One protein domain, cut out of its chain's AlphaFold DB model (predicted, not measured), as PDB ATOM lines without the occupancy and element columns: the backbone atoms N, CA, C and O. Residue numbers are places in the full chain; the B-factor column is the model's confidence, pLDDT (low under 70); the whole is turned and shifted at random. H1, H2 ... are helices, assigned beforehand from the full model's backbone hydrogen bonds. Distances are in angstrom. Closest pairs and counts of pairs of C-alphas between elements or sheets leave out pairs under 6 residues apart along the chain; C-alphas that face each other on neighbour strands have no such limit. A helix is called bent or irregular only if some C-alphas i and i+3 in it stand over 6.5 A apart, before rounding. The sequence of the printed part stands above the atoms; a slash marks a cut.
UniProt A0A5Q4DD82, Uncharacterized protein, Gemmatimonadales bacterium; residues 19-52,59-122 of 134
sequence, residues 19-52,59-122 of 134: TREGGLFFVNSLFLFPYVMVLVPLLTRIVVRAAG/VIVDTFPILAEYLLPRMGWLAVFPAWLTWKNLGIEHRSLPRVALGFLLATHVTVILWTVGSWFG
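Overview. This is residues 19 to 52 and 59 to 122 of the 134 residues of an uncharacterized protein of Gemmatimonadales bacterium (UniProt A0A5Q4DD82). H2b and H3 form a helical hairpin with H1a packed on H2b; H2 turns a corner, and its arm H2a crosses H1b. Residues 46 to 52 stick out. The printed part has 98 residues with three named helices, H1, H2, H3, and no named strand: all helix, only just compact, close to loose, radius of gyration of the C-alphas 15.1 A, spans 45 by 32 by 18 A.

Along the chain. By hydrogen bonds H1, residues 20 to 50, and H2, 59 to 92, were each assigned as one helix, but both are bent. H1 begins at C-alpha 20 (113.611, 95.359, 135.479); C-alphas 31 and 34 are 6.6 A apart, between arms H1a, 20 to 31, and H1b, 34 to 50, 24.5 A long. In H2, C-alphas 74 and 77 are 7.5 A apart, between H2a, 59 to 74, irregular with C-alphas 61 and 64 7.0 A apart, and H2b, 77 to 92, 24.5 A long. H3, 96 to 120, 36.3 A long, ends at C-alpha 120 (146.102, 111.711, 140.826).

Arrangement. H1a touches H2b, closest C-alphas Phe 31 and Pro 82, 6.5 A, at a shallow 27 degrees. H1b touches residues 61 to 68 of H2a, closest C-alphas Pro 41 and Val 61, 5.0 A. The hairpin H2b and H3 touches, closest C-alphas Ala 83 and Leu 106, 5.5 A. Every O i to N i+4 pair is within hydrogen-bond range in H1a and H3; 12 of 13 are in H1b, 8 of 12 in H2a, 9 of 12 in H2b.

Size, cuts and confidence. Residues 53 to 58 are not printed; C-alphas 52 and 59 are 17.9 A apart across the cut. No printed residue is under 70 in pLDDT.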
ATOM      1  N   THR A  19     112.860  90.768 133.962       83.88
ATOM      2  CA  THR A  19     112.332  91.783 134.879       83.88
ATOM      3  C   THR A  19     113.296  92.966 134.969       83.88
ATOM      4  O   THR A  19     114.511  92.822 134.817       83.88
ATOM      5  N   ARG A  20     112.776  94.160 135.281       80.62
ATOM      6  CA  ARG A  20     113.611  95.359 135.479       80.62
ATOM      7  C   ARG A  20     114.690  95.135 136.544       80.62
ATOM      8  O   ARG A  20     115.816  95.593 136.379       80.62
ATOM      9  N   GLU A  21     114.341  94.439 137.620       77.06
ATOM     10  CA  GLU A  21     115.235  94.127 138.739       77.06
ATOM     11  C   GLU A  21     116.341  93.156 138.310       77.06
ATOM     12  O   GLU A  21     117.524  93.436 138.520       77.06
ATOM     13  N   GLY A  22     115.973  92.057 137.642       77.81
ATOM     14  CA  GLY A  22     116.930  91.059 137.169       77.81
ATOM     15  C   GLY A  22     117.854  91.569 136.067       77.81
ATOM     16  O   GLY A  22     119.061  91.327 136.121       77.81
ATOM     17  N   GLY A  23     117.333  92.358 135.126       82.62
ATOM     18  CA  GLY A  23     118.139  92.993 134.084       82.62
ATOM     19  C   GLY A  23     119.178  93.962 134.658       82.62
ATOM     20  O   GLY A  23     120.343  93.942 134.259       82.62
ATOM     21  N   LEU A  24     118.800  94.765 135.657       81.00
ATOM     22  CA  LEU A  24     119.720  95.683 136.336       81.00
ATOM     23  C   LEU A  24     120.795  94.945 137.150       81.00
ATOM     24  O   LEU A  24     121.960  95.353 137.144       81.00
ATOM     25  N   PHE A  25     120.436  93.845 137.818       77.94
ATOM     26  CA  PHE A  25     121.402  92.991 138.512       77.94
ATOM     27  C   PHE A  25     122.401  92.343 137.542       77.94
ATOM     28  O   PHE A  25     123.602  92.279 137.820       77.94
ATOM     29  N   PHE A  26     121.931  91.894 136.381       82.12
ATOM     30  CA  PHE A  26     122.788  91.313 135.354       82.12
ATOM     31  C   PHE A  26     123.780  92.319 134.780       82.12
ATOM     32  O   PHE A  26     124.972  92.029 134.707       82.12
ATOM     33  N   VAL A  27     123.321  93.529 134.454       84.06
ATOM     34  CA  VAL A  27     124.207  94.605 133.993       84.06
ATOM     35  C   VAL A  27     125.279  94.914 135.045       84.06
ATOM     36  O   VAL A  27     126.455  95.016 134.706       84.06
ATOM     37  N   ASN A  28     124.915  94.970 136.330       81.00
ATOM     38  CA  ASN A  28     125.894  95.105 137.415       81.00
ATOM     39  C   ASN A  28     126.902  93.950 137.459       81.00
ATOM     40  O   ASN A  28     128.090  94.172 137.691       81.00
ATOM     41  N   SER A  29     126.448  92.724 137.207       78.38
ATOM     42  CA  SER A  29     127.310  91.540 137.181       78.38
ATOM     43  C   SER A  29     128.330  91.595 136.038       78.38
ATOM     44  O   SER A  29     129.472  91.181 136.221       78.38
ATOM     45  N   LEU A  30     127.976  92.182 134.887       83.88
ATOM     46  CA  LEU A  30     128.931  92.430 133.798       83.88
ATOM     47  C   LEU A  30     130.045  93.391 134.223       83.88
ATOM     48  O   LEU A  30     131.207  93.192 133.867       83.88
ATOM     49  N   PHE A  31     129.719  94.398 135.035       83.19
ATOM     50  CA  PHE A  31     130.714  95.324 135.570       83.19
ATOM     51  C   PHE A  31     131.596  94.710 136.653       83.19
ATOM     52  O   PHE A  31     132.664  95.255 136.909       83.19
ATOM     53  N   LEU A  32     131.205  93.588 137.260       80.62
ATOM     54  CA  LEU A  32     132.036  92.875 138.231       80.62
ATOM     55  C   LEU A  32     133.195  92.123 137.554       80.62
ATOM     56  O   LEU A  32     134.266  91.992 138.146       80.62
ATOM     57  N   PHE A  33     133.010  91.660 136.313       83.88
ATOM     58  CA  PHE A  33     133.981  90.808 135.618       83.88
ATOM     59  C   PHE A  33     135.411  91.388 135.574       83.88
ATOM     60  O   PHE A  33     136.335  90.680 135.986       83.88
ATOM     61  N   PRO A  34     135.638  92.661 135.187       80.00
ATOM     62  CA  PRO A  34     136.979  93.249 135.199       80.00
ATOM     63  C   PRO A  34     137.639  93.243 136.585       80.00
ATOM     64  O   PRO A  34     138.848  93.054 136.683       80.00
ATOM     65  N   TYR A  35     136.859  93.401 137.659       83.62
ATOM     66  CA  TYR A  35     137.393  93.353 139.021       83.62
ATOM     67  C   TYR A  35     137.824  91.944 139.396       83.62
ATOM     68  O   TYR A  35     138.897  91.783 139.959       83.62
ATOM     69  N   VAL A  36     137.039  90.917 139.058       85.50
ATOM     70  CA  VAL A  36     137.400  89.516 139.343       85.50
ATOM     71  C   VAL A  36     138.683  89.133 138.611       85.50
ATOM     72  O   VAL A  36     139.569  88.529 139.215       85.50
ATOM     73  N   MET A  37     138.817  89.552 137.349       85.81
ATOM     74  CA  MET A  37     140.011  89.306 136.535       85.81
ATOM     75  C   MET A  37     141.288  89.915 137.126       85.81
ATOM     76  O   MET A  37     142.368  89.403 136.858       85.81
ATOM     77  N   VAL A  38     141.188  90.969 137.941       85.56
ATOM     78  CA  VAL A  38     142.337  91.598 138.619       85.56
ATOM     79  C   VAL A  38     142.502  91.082 140.049       85.56
ATOM     80  O   VAL A  38     143.604  90.715 140.451       85.56
ATOM     81  N   LEU A  39     141.415  91.023 140.819       86.06
ATOM     82  CA  LEU A  39     141.427  90.659 142.234       86.06
ATOM     83  C   LEU A  39     141.836  89.206 142.450       86.06
ATOM     84  O   LEU A  39     142.598  88.939 143.372       86.06
ATOM     85  N   VAL A  40     141.362  88.264 141.628       87.50
ATOM     86  CA  VAL A  40     141.700  86.845 141.817       87.50
ATOM     87  C   VAL A  40     143.205  86.607 141.636       87.50
ATOM     88  O   VAL A  40     143.810  86.044 142.555       87.50
ATOM     89  N   PRO A  41     143.855  87.066 140.546       85.94
ATOM     90  CA  PRO A  41     145.306  86.962 140.428       85.94
ATOM     91  C   PRO A  41     146.049  87.718 141.531       85.94
ATOM     92  O   PRO A  41     146.961  87.154 142.130       85.94
ATOM     93  N   LEU A  42     145.627  88.941 141.870       86.38
ATOM     94  CA  LEU A  42     146.277  89.753 142.902       86.38
ATOM     95  C   LEU A  42     146.243  89.074 144.282       86.38
ATOM     96  O   LEU A  42     147.271  88.952 144.944       86.38
ATOM     97  N   LEU A  43     145.078  88.577 144.702       88.31
ATOM     98  CA  LEU A  43     144.921  87.868 145.973       88.31
ATOM     99  C   LEU A  43     145.698  86.549 145.978       88.31
ATOM    100  O   LEU A  43     146.361  86.235 146.966       88.31
ATOM    101  N   THR A  44     145.673  85.806 144.866       87.44
ATOM    102  CA  THR A  44     146.468  84.578 144.714       87.44
ATOM    103  C   THR A  44     147.954  84.880 144.879       87.44
ATOM    104  O   THR A  44     148.646  84.195 145.631       87.44
ATOM    105  N   ARG A  45     148.441  85.947 144.236       85.50
ATOM    106  CA  ARG A  45     149.828  86.402 144.333       85.50
ATOM    107  C   ARG A  45     150.214  86.747 145.762       85.50
ATOM    108  O   ARG A  45     151.226  86.245 146.239       85.50
ATOM    109  N   ILE A  46     149.405  87.565 146.438       86.62
ATOM    110  CA  ILE A  46     149.648  87.987 147.824       86.62
ATOM    111  C   ILE A  46     149.771  86.760 148.733       86.62
ATOM    112  O   ILE A  46     150.738  86.653 149.481       86.62
ATOM    113  N   VAL A  47     148.835  85.811 148.638       88.69
ATOM    114  CA  VAL A  47     148.831  84.608 149.483       88.69
ATOM    115  C   VAL A  47     150.032  83.710 149.189       88.69
ATOM    116  O   VAL A  47     150.726  83.289 150.112       88.69
ATOM    117  N   VAL A  48     150.306  83.423 147.913       86.69
ATOM    118  CA  VAL A  48     151.395  82.512 147.534       86.69
ATOM    119  C   VAL A  48     152.762  83.112 147.860       86.69
ATOM    120  O   VAL A  48     153.608  82.401 148.399       86.69
ATOM    121  N   ARG A  49     152.974  84.413 147.616       85.12
ATOM    122  CA  ARG A  49     154.223  85.097 147.990       85.12
ATOM    123  C   ARG A  49     154.400  85.200 149.498       85.12
ATOM    124  O   ARG A  49     155.501  84.967 149.984       85.12
ATOM    125  N   ALA A  50     153.330  85.469 150.250       86.38
ATOM    126  CA  ALA A  50     153.385  85.451 151.713       86.38
ATOM    127  C   ALA A  50     153.780  84.068 152.267       86.38
ATOM    128  O   ALA A  50     154.427  83.987 153.307       86.38
ATOM    129  N   ALA A  51     153.448  82.986 151.556       89.88
ATOM    130  CA  ALA A  51     153.866  81.623 151.882       89.88
ATOM    131  C   ALA A  51     155.279  81.251 151.372       89.88
ATOM    132  O   ALA A  51     155.694  80.103 151.516       89.88
ATOM    133  N   GLY A  52     156.018  82.189 150.767       85.94
ATOM    134  CA  GLY A  52     157.356  81.958 150.206       85.94
ATOM    135  C   GLY A  52     157.372  81.311 148.815       85.94
ATOM    136  O   GLY A  52     158.432  80.907 148.343       85.94
ATOM    137  N   VAL A  59     153.908  85.228 134.341       81.94
ATOM    138  CA  VAL A  59     153.054  85.772 133.271       81.94
ATOM    139  C   VAL A  59     151.566  85.547 133.565       81.94
ATOM    140  O   VAL A  59     150.751  86.441 133.357       81.94
ATOM    141  N   ILE A  60     151.187  84.381 134.089       80.31
ATOM    142  CA  ILE A  60     149.779  84.040 134.336       80.31
ATOM    143  C   ILE A  60     149.180  84.900 135.456       80.31
ATOM    144  O   ILE A  60     148.054  85.378 135.329       80.31
ATOM    145  N   VAL A  61     149.917  85.092 136.550       81.62
ATOM    146  CA  VAL A  61     149.390  85.751 137.756       81.62
ATOM    147  C   VAL A  61     149.619  87.265 137.718       81.62
ATOM    148  O   VAL A  61     148.819  88.012 138.274       81.62
ATOM    149  N   ASP A  62     150.650  87.730 137.010       83.38
ATOM    150  CA  ASP A  62     151.064  89.133 137.008       83.38
ATOM    151  C   ASP A  62     150.466  89.947 135.855       83.38
ATOM    152  O   ASP A  62     150.334  91.159 135.992       83.38
ATOM    153  N   THR A  63     150.023  89.327 134.750       86.69
ATOM    154  CA  THR A  63     149.520  90.079 133.577       86.69
ATOM    155  C   THR A  63     148.369  91.027 133.930       86.69
ATOM    156  O   THR A  63     148.384  92.197 133.540       86.69
ATOM    157  N   PHE A  64     147.369  90.551 134.678       85.44
ATOM    158  CA  PHE A  64     146.216  91.378 135.047       85.44
ATOM    159  C   PHE A  64     146.561  92.453 136.087       85.44
ATOM    160  O   PHE A  64     146.158  93.594 135.870       85.44
ATOM    161  N   PRO A  65     147.325  92.164 137.158       85.19
ATOM    162  CA  PRO A  65     147.868  93.193 138.042       85.19
ATOM    163  C   PRO A  65     148.711  94.259 137.327       85.19
ATOM    164  O   PRO A  65     148.469  95.439 137.553       85.19
ATOM    165  N   ILE A  66     149.628  93.882 136.424       86.75
ATOM    166  CA  ILE A  66     150.433  94.831 135.622       86.75
ATOM    167  C   ILE A  66     149.513  95.749 134.816       86.75
ATOM    168  O   ILE A  66     149.631  96.976 134.841       86.75
ATOM    169  N   LEU A  67     148.566  95.150 134.091       85.81
ATOM    170  CA  LEU A  67     147.626  95.902 133.274       85.81
ATOM    171  C   LEU A  67     146.756  96.822 134.139       85.81
ATOM    172  O   LEU A  67     146.459  97.947 133.742       85.81
ATOM    173  N   ALA A  68     146.371  96.364 135.328       85.81
ATOM    174  CA  ALA A  68     145.606  97.131 136.292       85.81
ATOM    175  C   ALA A  68     146.401  98.331 136.832       85.81
ATOM    176  O   ALA A  68     145.861  99.432 136.819       85.81
ATOM    177  N   GLU A  69     147.675  98.177 137.210       86.44
ATOM    178  CA  GLU A  69     148.545  99.299 137.617       86.44
ATOM    179  C   GLU A  69     148.645 100.363 136.522       86.44
ATOM    180  O   GLU A  69     148.584 101.564 136.789       86.44
ATOM    181  N   TYR A  70     148.729  99.935 135.261       86.38
ATOM    182  CA  TYR A  70     148.755 100.860 134.137       86.38
ATOM    183  C   TYR A  70     147.392 101.528 133.886       86.38
ATOM    184  O   TYR A  70     147.314 102.735 133.639       86.38
ATOM    185  N   LEU A  71     146.294 100.774 133.920       86.94
ATOM    186  CA  LEU A  71     144.984 101.281 133.508       86.94
ATOM    187  C   LEU A  71     144.221 101.996 134.622       86.94
ATOM    188  O   LEU A  71     143.579 103.004 134.329       86.94
ATOM    189  N   LEU A  72     144.265 101.534 135.875       85.44
ATOM    190  CA  LEU A  72     143.457 102.100 136.964       85.44
ATOM    191  C   LEU A  72     143.677 103.604 137.182       85.44
ATOM    192  O   LEU A  72     142.677 104.312 137.326       85.44
ATOM    193  N   PRO A  73     144.912 104.143 137.159       86.44
ATOM    194  CA  PRO A  73     145.120 105.584 137.292       86.44
ATOM    195  C   PRO A  73     144.473 106.388 136.157       86.44
ATOM    196  O   PRO A  73     144.103 107.538 136.344       86.44
ATOM    197  N   ARG A  74     144.318 105.804 134.964       87.75
ATOM    198  CA  ARG A  74     143.803 106.500 133.769       87.75
ATOM    199  C   ARG A  74     142.303 106.306 133.577       87.75
ATOM    200  O   ARG A  74     141.605 107.213 133.139       87.75
ATOM    201  N   MET A  75     141.820 105.111 133.901       88.31
ATOM    202  CA  MET A  75     140.500 104.616 133.518       88.31
ATOM    203  C   MET A  75     139.641 104.223 134.719       88.31
ATOM    204  O   MET A  75     138.456 103.962 134.545       88.31
ATOM    205  N   GLY A  76     140.180 104.197 135.941       86.56
ATOM    206  CA  GLY A  76     139.419 103.776 137.122       86.56
ATOM    207  C   GLY A  76     138.262 104.714 137.481       86.56
ATOM    208  O   GLY A  76     137.298 104.283 138.104       86.56
ATOM    209  N   TRP A  77     138.260 105.955 136.979       90.94
ATOM    210  CA  TRP A  77     137.103 106.853 137.070       90.94
ATOM    211  C   TRP A  77     135.866 106.313 136.332       90.94
ATOM    212  O   TRP A  77     134.743 106.660 136.693       90.94
ATOM    213  N   LEU A  78     136.030 105.411 135.353       90.94
ATOM    214  CA  LEU A  78     134.904 104.741 134.690       90.94
ATOM    215  C   LEU A  78     134.071 103.903 135.664       90.94
ATOM    216  O   LEU A  78     132.904 103.641 135.383       90.94
ATOM    217  N   ALA A  79     134.623 103.541 136.829       91.38
ATOM    218  CA  ALA A  79     133.893 102.876 137.903       91.38
ATOM    219  C   ALA A  79     132.781 103.746 138.522       91.38
ATOM    220  O   ALA A  79     131.902 103.208 139.194       91.38
ATOM    221  N   VAL A  80     132.753 105.062 138.265       94.00
ATOM    222  CA  VAL A  80     131.678 105.963 138.719       94.00
ATOM    223  C   VAL A  80     130.316 105.534 138.170       94.00
ATOM    224  O   VAL A  80     129.332 105.531 138.906       94.00
ATOM    225  N   PHE A  81     130.250 105.131 136.898       91.81
ATOM    226  CA  PHE A  81     128.997 104.694 136.281       91.81
ATOM    227  C   PHE A  81     128.411 103.425 136.935       91.81
ATOM    228  O   PHE A  81     127.266 103.475 137.393       91.81
ATOM    229  N   PRO A  82     129.152 102.304 137.058       90.69
ATOM    230  CA  PRO A  82     128.641 101.118 137.735       90.69
ATOM    231  C   PRO A  82     128.465 101.314 139.248       90.69
ATOM    232  O   PRO A  82     127.538 100.735 139.815       90.69
ATOM    233  N   ALA A  83     129.252 102.176 139.909       93.94
ATOM    234  CA  ALA A  83     128.988 102.580 141.296       93.94
ATOM    235  C   ALA A  83     127.606 103.230 141.432       93.94
ATOM    236  O   ALA A  83     126.809 102.840 142.285       93.94
ATOM    237  N   TRP A  84     127.300 104.193 140.560       94.62
ATOM    238  CA  TRP A  84     126.006 104.864 140.541       94.62
ATOM    239  C   TRP A  84     124.860 103.884 140.265       94.62
ATOM    240  O   TRP A  84     123.860 103.902 140.986       94.62
ATOM    241  N   LEU A  85     125.016 102.983 139.291       91.50
ATOM    242  CA  LEU A  85     124.013 101.962 138.977       91.50
ATOM    243  C   LEU A  85     123.780 101.006 140.158       91.50
ATOM    244  O   LEU A  85     122.640 100.730 140.532       91.50
ATOM    245  N   THR A  86     124.854 100.560 140.811       91.75
ATOM    246  CA  THR A  86     124.788  99.702 142.003       91.75
ATOM    247  C   THR A  86     124.101 100.400 143.168       91.75
ATOM    248  O   THR A  86     123.248  99.802 143.826       91.75
ATOM    249  N   TRP A  87     124.399 101.680 143.387       94.94
ATOM    250  CA  TRP A  87     123.723 102.479 144.401       94.94
ATOM    251  C   TRP A  87     122.221 102.623 144.121       94.94
ATOM    252  O   TRP A  87     121.412 102.489 145.039       94.94
ATOM    253  N   LYS A  88     121.820 102.819 142.857       93.00
ATOM    254  CA  LYS A  88     120.398 102.821 142.475       93.00
ATOM    255  C   LYS A  88     119.732 101.470 142.736       93.00
ATOM    256  O   LYS A  88     118.649 101.447 143.314       93.00
ATOM    257  N   ASN A  89     120.392 100.366 142.395       88.69
ATOM    258  CA  ASN A  89     119.854  99.019 142.610       88.69
ATOM    259  C   ASN A  89     119.685  98.685 144.100       88.69
ATOM    260  O   ASN A  89     118.686  98.083 144.481       88.69
ATOM    261  N   LEU A  90     120.591  99.157 144.965       91.50
ATOM    262  CA  LEU A  90     120.457  99.063 146.428       91.50
ATOM    263  C   LEU A  90     119.191  99.739 146.975       91.50
ATOM    264  O   LEU A  90     118.667  99.323 148.012       91.50
ATOM    265  N   GLY A  91     118.710 100.789 146.305       91.06
ATOM    266  CA  GLY A  91     117.472 101.480 146.664       91.06
ATOM    267  C   GLY A  91     116.198 100.729 146.269       91.06
ATOM    268  O   GLY A  91     115.143 101.024 146.821       91.06
ATOM    269  N   ILE A  92     116.293  99.777 145.337       89.44
ATOM    270  CA  ILE A  92     115.152  99.033 144.779       89.44
ATOM    271  C   ILE A  92     115.064  97.631 145.394       89.44
ATOM    272  O   ILE A  92     113.983  97.156 145.711       89.44
ATOM    273  N   GLU A  93     116.199  96.961 145.579       87.00
ATOM    274  CA  GLU A  93     116.236  95.575 146.035       87.00
ATOM    275  C   GLU A  93     115.866  95.454 147.521       87.00
ATOM    276  O   GLU A  93     116.489  96.071 148.390       87.00
ATOM    277  N   HIS A  94     114.873  94.622 147.832       87.81
ATOM    278  CA  HIS A  94     114.362  94.426 149.191       87.81
ATOM    279  C   HIS A  94     114.915  93.163 149.864       87.81
ATOM    280  O   HIS A  94     114.910  93.065 151.092       87.81
ATOM    281  N   ARG A  95     115.425  92.196 149.093       85.50
ATOM    282  CA  ARG A  95     115.949  90.929 149.612       85.50
ATOM    283  C   ARG A  95     117.325  91.135 150.249       85.50
ATOM    284  O   ARG A  95     118.198  91.791 149.688       85.50
ATOM    285  N   SER A  96     117.550  90.529 151.413       89.44
ATOM    286  CA  SER A  96     118.773  90.733 152.205       89.44
ATOM    287  C   SER A  96     120.047  90.280 151.485       89.44
ATOM    288  O   SER A  96     121.003  91.047 151.401       89.44
ATOM    289  N   LEU A  97     120.067  89.064 150.934       86.56
ATOM    290  CA  LEU A  97     121.264  88.498 150.304       86.56
ATOM    291  C   LEU A  97     121.713  89.292 149.057       86.56
ATOM    292  O   LEU A  97     122.877  89.694 149.014       86.56
ATOM    293  N   PRO A  98     120.831  89.621 148.091       85.25
ATOM    294  CA  PRO A  98     121.187  90.497 146.975       85.25
ATOM    295  C   PRO A  98     121.632  91.899 147.410       85.25
ATOM    296  O   PRO A  98     122.592  92.427 146.853       85.25
ATOM    297  N   ARG A  99     121.014  92.491 148.446       89.31
ATOM    298  CA  ARG A  99     121.469  93.781 149.004       89.31
ATOM    299  C   ARG A  99     122.894  93.708 149.538       89.31
ATOM    300  O   ARG A  99     123.665  94.631 149.298       89.31
ATOM    301  N   VAL A 100     123.254  92.634 150.243       91.31
ATOM    302  CA  VAL A 100     124.627  92.434 150.738       91.31
ATOM    303  C   VAL A 100     125.605  92.330 149.568       91.31
ATOM    304  O   VAL A 100     126.633  93.007 149.578       91.31
ATOM    305  N   ALA A 101     125.266  91.561 148.528       87.06
ATOM    306  CA  ALA A 101     126.092  91.443 147.326       87.06
ATOM    307  C   ALA A 101     126.266  92.792 146.600       87.06
ATOM    308  O   ALA A 101     127.386  93.167 146.256       87.06
ATOM    309  N   LEU A 102     125.185  93.562 146.430       89.50
ATOM    310  CA  LEU A 102     125.243  94.912 145.860       89.50
ATOM    311  C   LEU A 102     126.048  95.875 146.745       89.50
ATOM    312  O   LEU A 102     126.776  96.715 146.226       89.50
ATOM    313  N   GLY A 103     125.960  95.746 148.070       93.19
ATOM    314  CA  GLY A 103     126.770  96.515 149.015       93.19
ATOM    315  C   GLY A 103     128.265  96.249 148.842       93.19
ATOM    316  O   GLY A 103     129.051  97.191 148.753       93.19
ATOM    317  N   PHE A 104     128.655  94.979 148.719       91.25
ATOM    318  CA  PHE A 104     130.039  94.593 148.445       91.25
ATOM    319  C   PHE A 104     130.526  95.102 147.078       91.25
ATOM    320  O   PHE A 104     131.631  95.641 146.963       91.25
ATOM    321  N   LEU A 105     129.685  94.990 146.046       89.88
ATOM    322  CA  LEU A 105     129.988  95.503 144.710       89.88
ATOM    323  C   LEU A 105     130.195  97.027 144.729       89.88
ATOM    324  O   LEU A 105     131.180  97.528 144.188       89.88
ATOM    325  N   LEU A 106     129.318  97.762 145.419       93.56
ATOM    326  CA  LEU A 106     129.443  99.208 145.583       93.56
ATOM    327  C   LEU A 106     130.746  99.575 146.302       93.56
ATOM    328  O   LEU A 106     131.463 100.457 145.836       93.56
ATOM    329  N   ALA A 107     131.076  98.882 147.395       94.50
ATOM    330  CA  ALA A 107     132.321  99.100 148.127       94.50
ATOM    331  C   ALA A 107     133.555  98.873 147.239       94.50
ATOM    332  O   ALA A 107     134.507  99.652 147.294       94.50
ATOM    333  N   THR A 108     133.514  97.859 146.371       90.81
ATOM    334  CA  THR A 108     134.581  97.582 145.398       90.81
ATOM    335  C   THR A 108     134.754  98.745 144.420       90.81
ATOM    336  O   THR A 108     135.866  99.249 144.256       90.81
ATOM    337  N   HIS A 109     133.664  99.241 143.820       92.38
ATOM    338  CA  HIS A 109     133.739 100.388 142.910       92.38
ATOM    339  C   HIS A 109     134.229 101.655 143.613       92.38
ATOM    340  O   HIS A 109     135.085 102.357 143.082       92.38
ATOM    341  N   VAL A 110     133.724 101.941 144.817       95.06
ATOM    342  CA  VAL A 110     134.153 103.102 145.608       95.06
ATOM    343  C   VAL A 110     135.639 103.013 145.936       95.06
ATOM    344  O   VAL A 110     136.347 104.001 145.781       95.06
ATOM    345  N   THR A 111     136.133 101.833 146.314       92.31
ATOM    346  CA  THR A 111     137.562 101.614 146.587       92.31
ATOM    347  C   THR A 111     138.410 101.939 145.362       92.31
ATOM    348  O   THR A 111     139.393 102.664 145.473       92.31
ATOM    349  N   VAL A 112     137.997 101.470 144.182       90.44
ATOM    350  CA  VAL A 112     138.680 101.768 142.916       90.44
ATOM    351  C   VAL A 112     138.655 103.256 142.587       90.44
ATOM    352  O   VAL A 112     139.693 103.807 142.240       90.44
ATOM    353  N   ILE A 113     137.517 103.931 142.761       94.06
ATOM    354  CA  ILE A 113     137.412 105.379 142.537       94.06
ATOM    355  C   ILE A 113     138.340 106.140 143.488       94.06
ATOM    356  O   ILE A 113     139.098 106.997 143.043       94.06
ATOM    357  N   LEU A 114     138.306 105.823 144.786       93.81
ATOM    358  CA  LEU A 114     139.143 106.474 145.796       93.81
ATOM    359  C   LEU A 114     140.629 106.247 145.528       93.81
ATOM    360  O   LEU A 114     141.411 107.190 145.622       93.81
ATOM    361  N   TRP A 115     141.008 105.027 145.155       91.38
ATOM    362  CA  TRP A 115     142.378 104.704 144.773       91.38
ATOM    363  C   TRP A 115     142.798 105.483 143.519       91.38
ATOM    364  O   TRP A 115     143.837 106.131 143.513       91.38
ATOM    365  N   THR A 116     141.967 105.524 142.472       91.94
ATOM    366  CA  THR A 116     142.272 106.291 141.252       91.94
ATOM    367  C   THR A 116     142.436 107.778 141.554       91.94
ATOM    368  O   THR A 116     143.406 108.388 141.112       91.94
ATOM    369  N   VAL A 117     141.544 108.358 142.356       93.75
ATOM    370  CA  VAL A 117     141.644 109.760 142.777       93.75
ATOM    371  C   VAL A 117     142.907 109.993 143.612       93.75
ATOM    372  O   VAL A 117     143.642 110.943 143.351       93.75
ATOM    373  N   GLY A 118     143.219 109.106 144.561       93.62
ATOM    374  CA  GLY A 118     144.451 109.169 145.349       93.62
ATOM    375  C   GLY A 118     145.717 109.100 144.492       93.62
ATOM    376  O   GLY A 118     146.694 109.797 144.775       93.62
ATOM    377  N   SER A 119     145.682 108.341 143.392       90.25
ATOM    378  CA  SER A 119     146.783 108.265 142.428       90.25
ATOM    379  C   SER A 119     147.036 109.606 141.733       90.25
ATOM    380  O   SER A 119     148.190 109.982 141.542       90.25
ATOM    381  N   TRP A 120     145.984 110.379 141.434       92.50
ATOM    382  CA  TRP A 120     146.102 111.711 140.826       92.50
ATOM    383  C   TRP A 120     146.707 112.738 141.776       92.50
ATOM    384  O   TRP A 120     147.430 113.630 141.342       92.50
ATOM    385  N   PHE A 121     146.460 112.581 143.077       93.88
ATOM    386  CA  PHE A 121     147.105 113.377 144.121       93.88
ATOM    387  C   PHE A 121     148.502 112.862 144.500       93.88
ATOM    388  O   PHE A 121     149.150 113.440 145.372       93.88
ATOM    389  N   GLY A 122     148.978 111.788 143.862       88.69
ATOM    390  CA  GLY A 122     150.304 111.222 144.099       88.69
ATOM    391  C   GLY A 122     150.454 110.474 145.426       88.69
ATOM    392  O   GLY A 122     151.580 110.227 145.842       88.69
TER     393      GLY A 122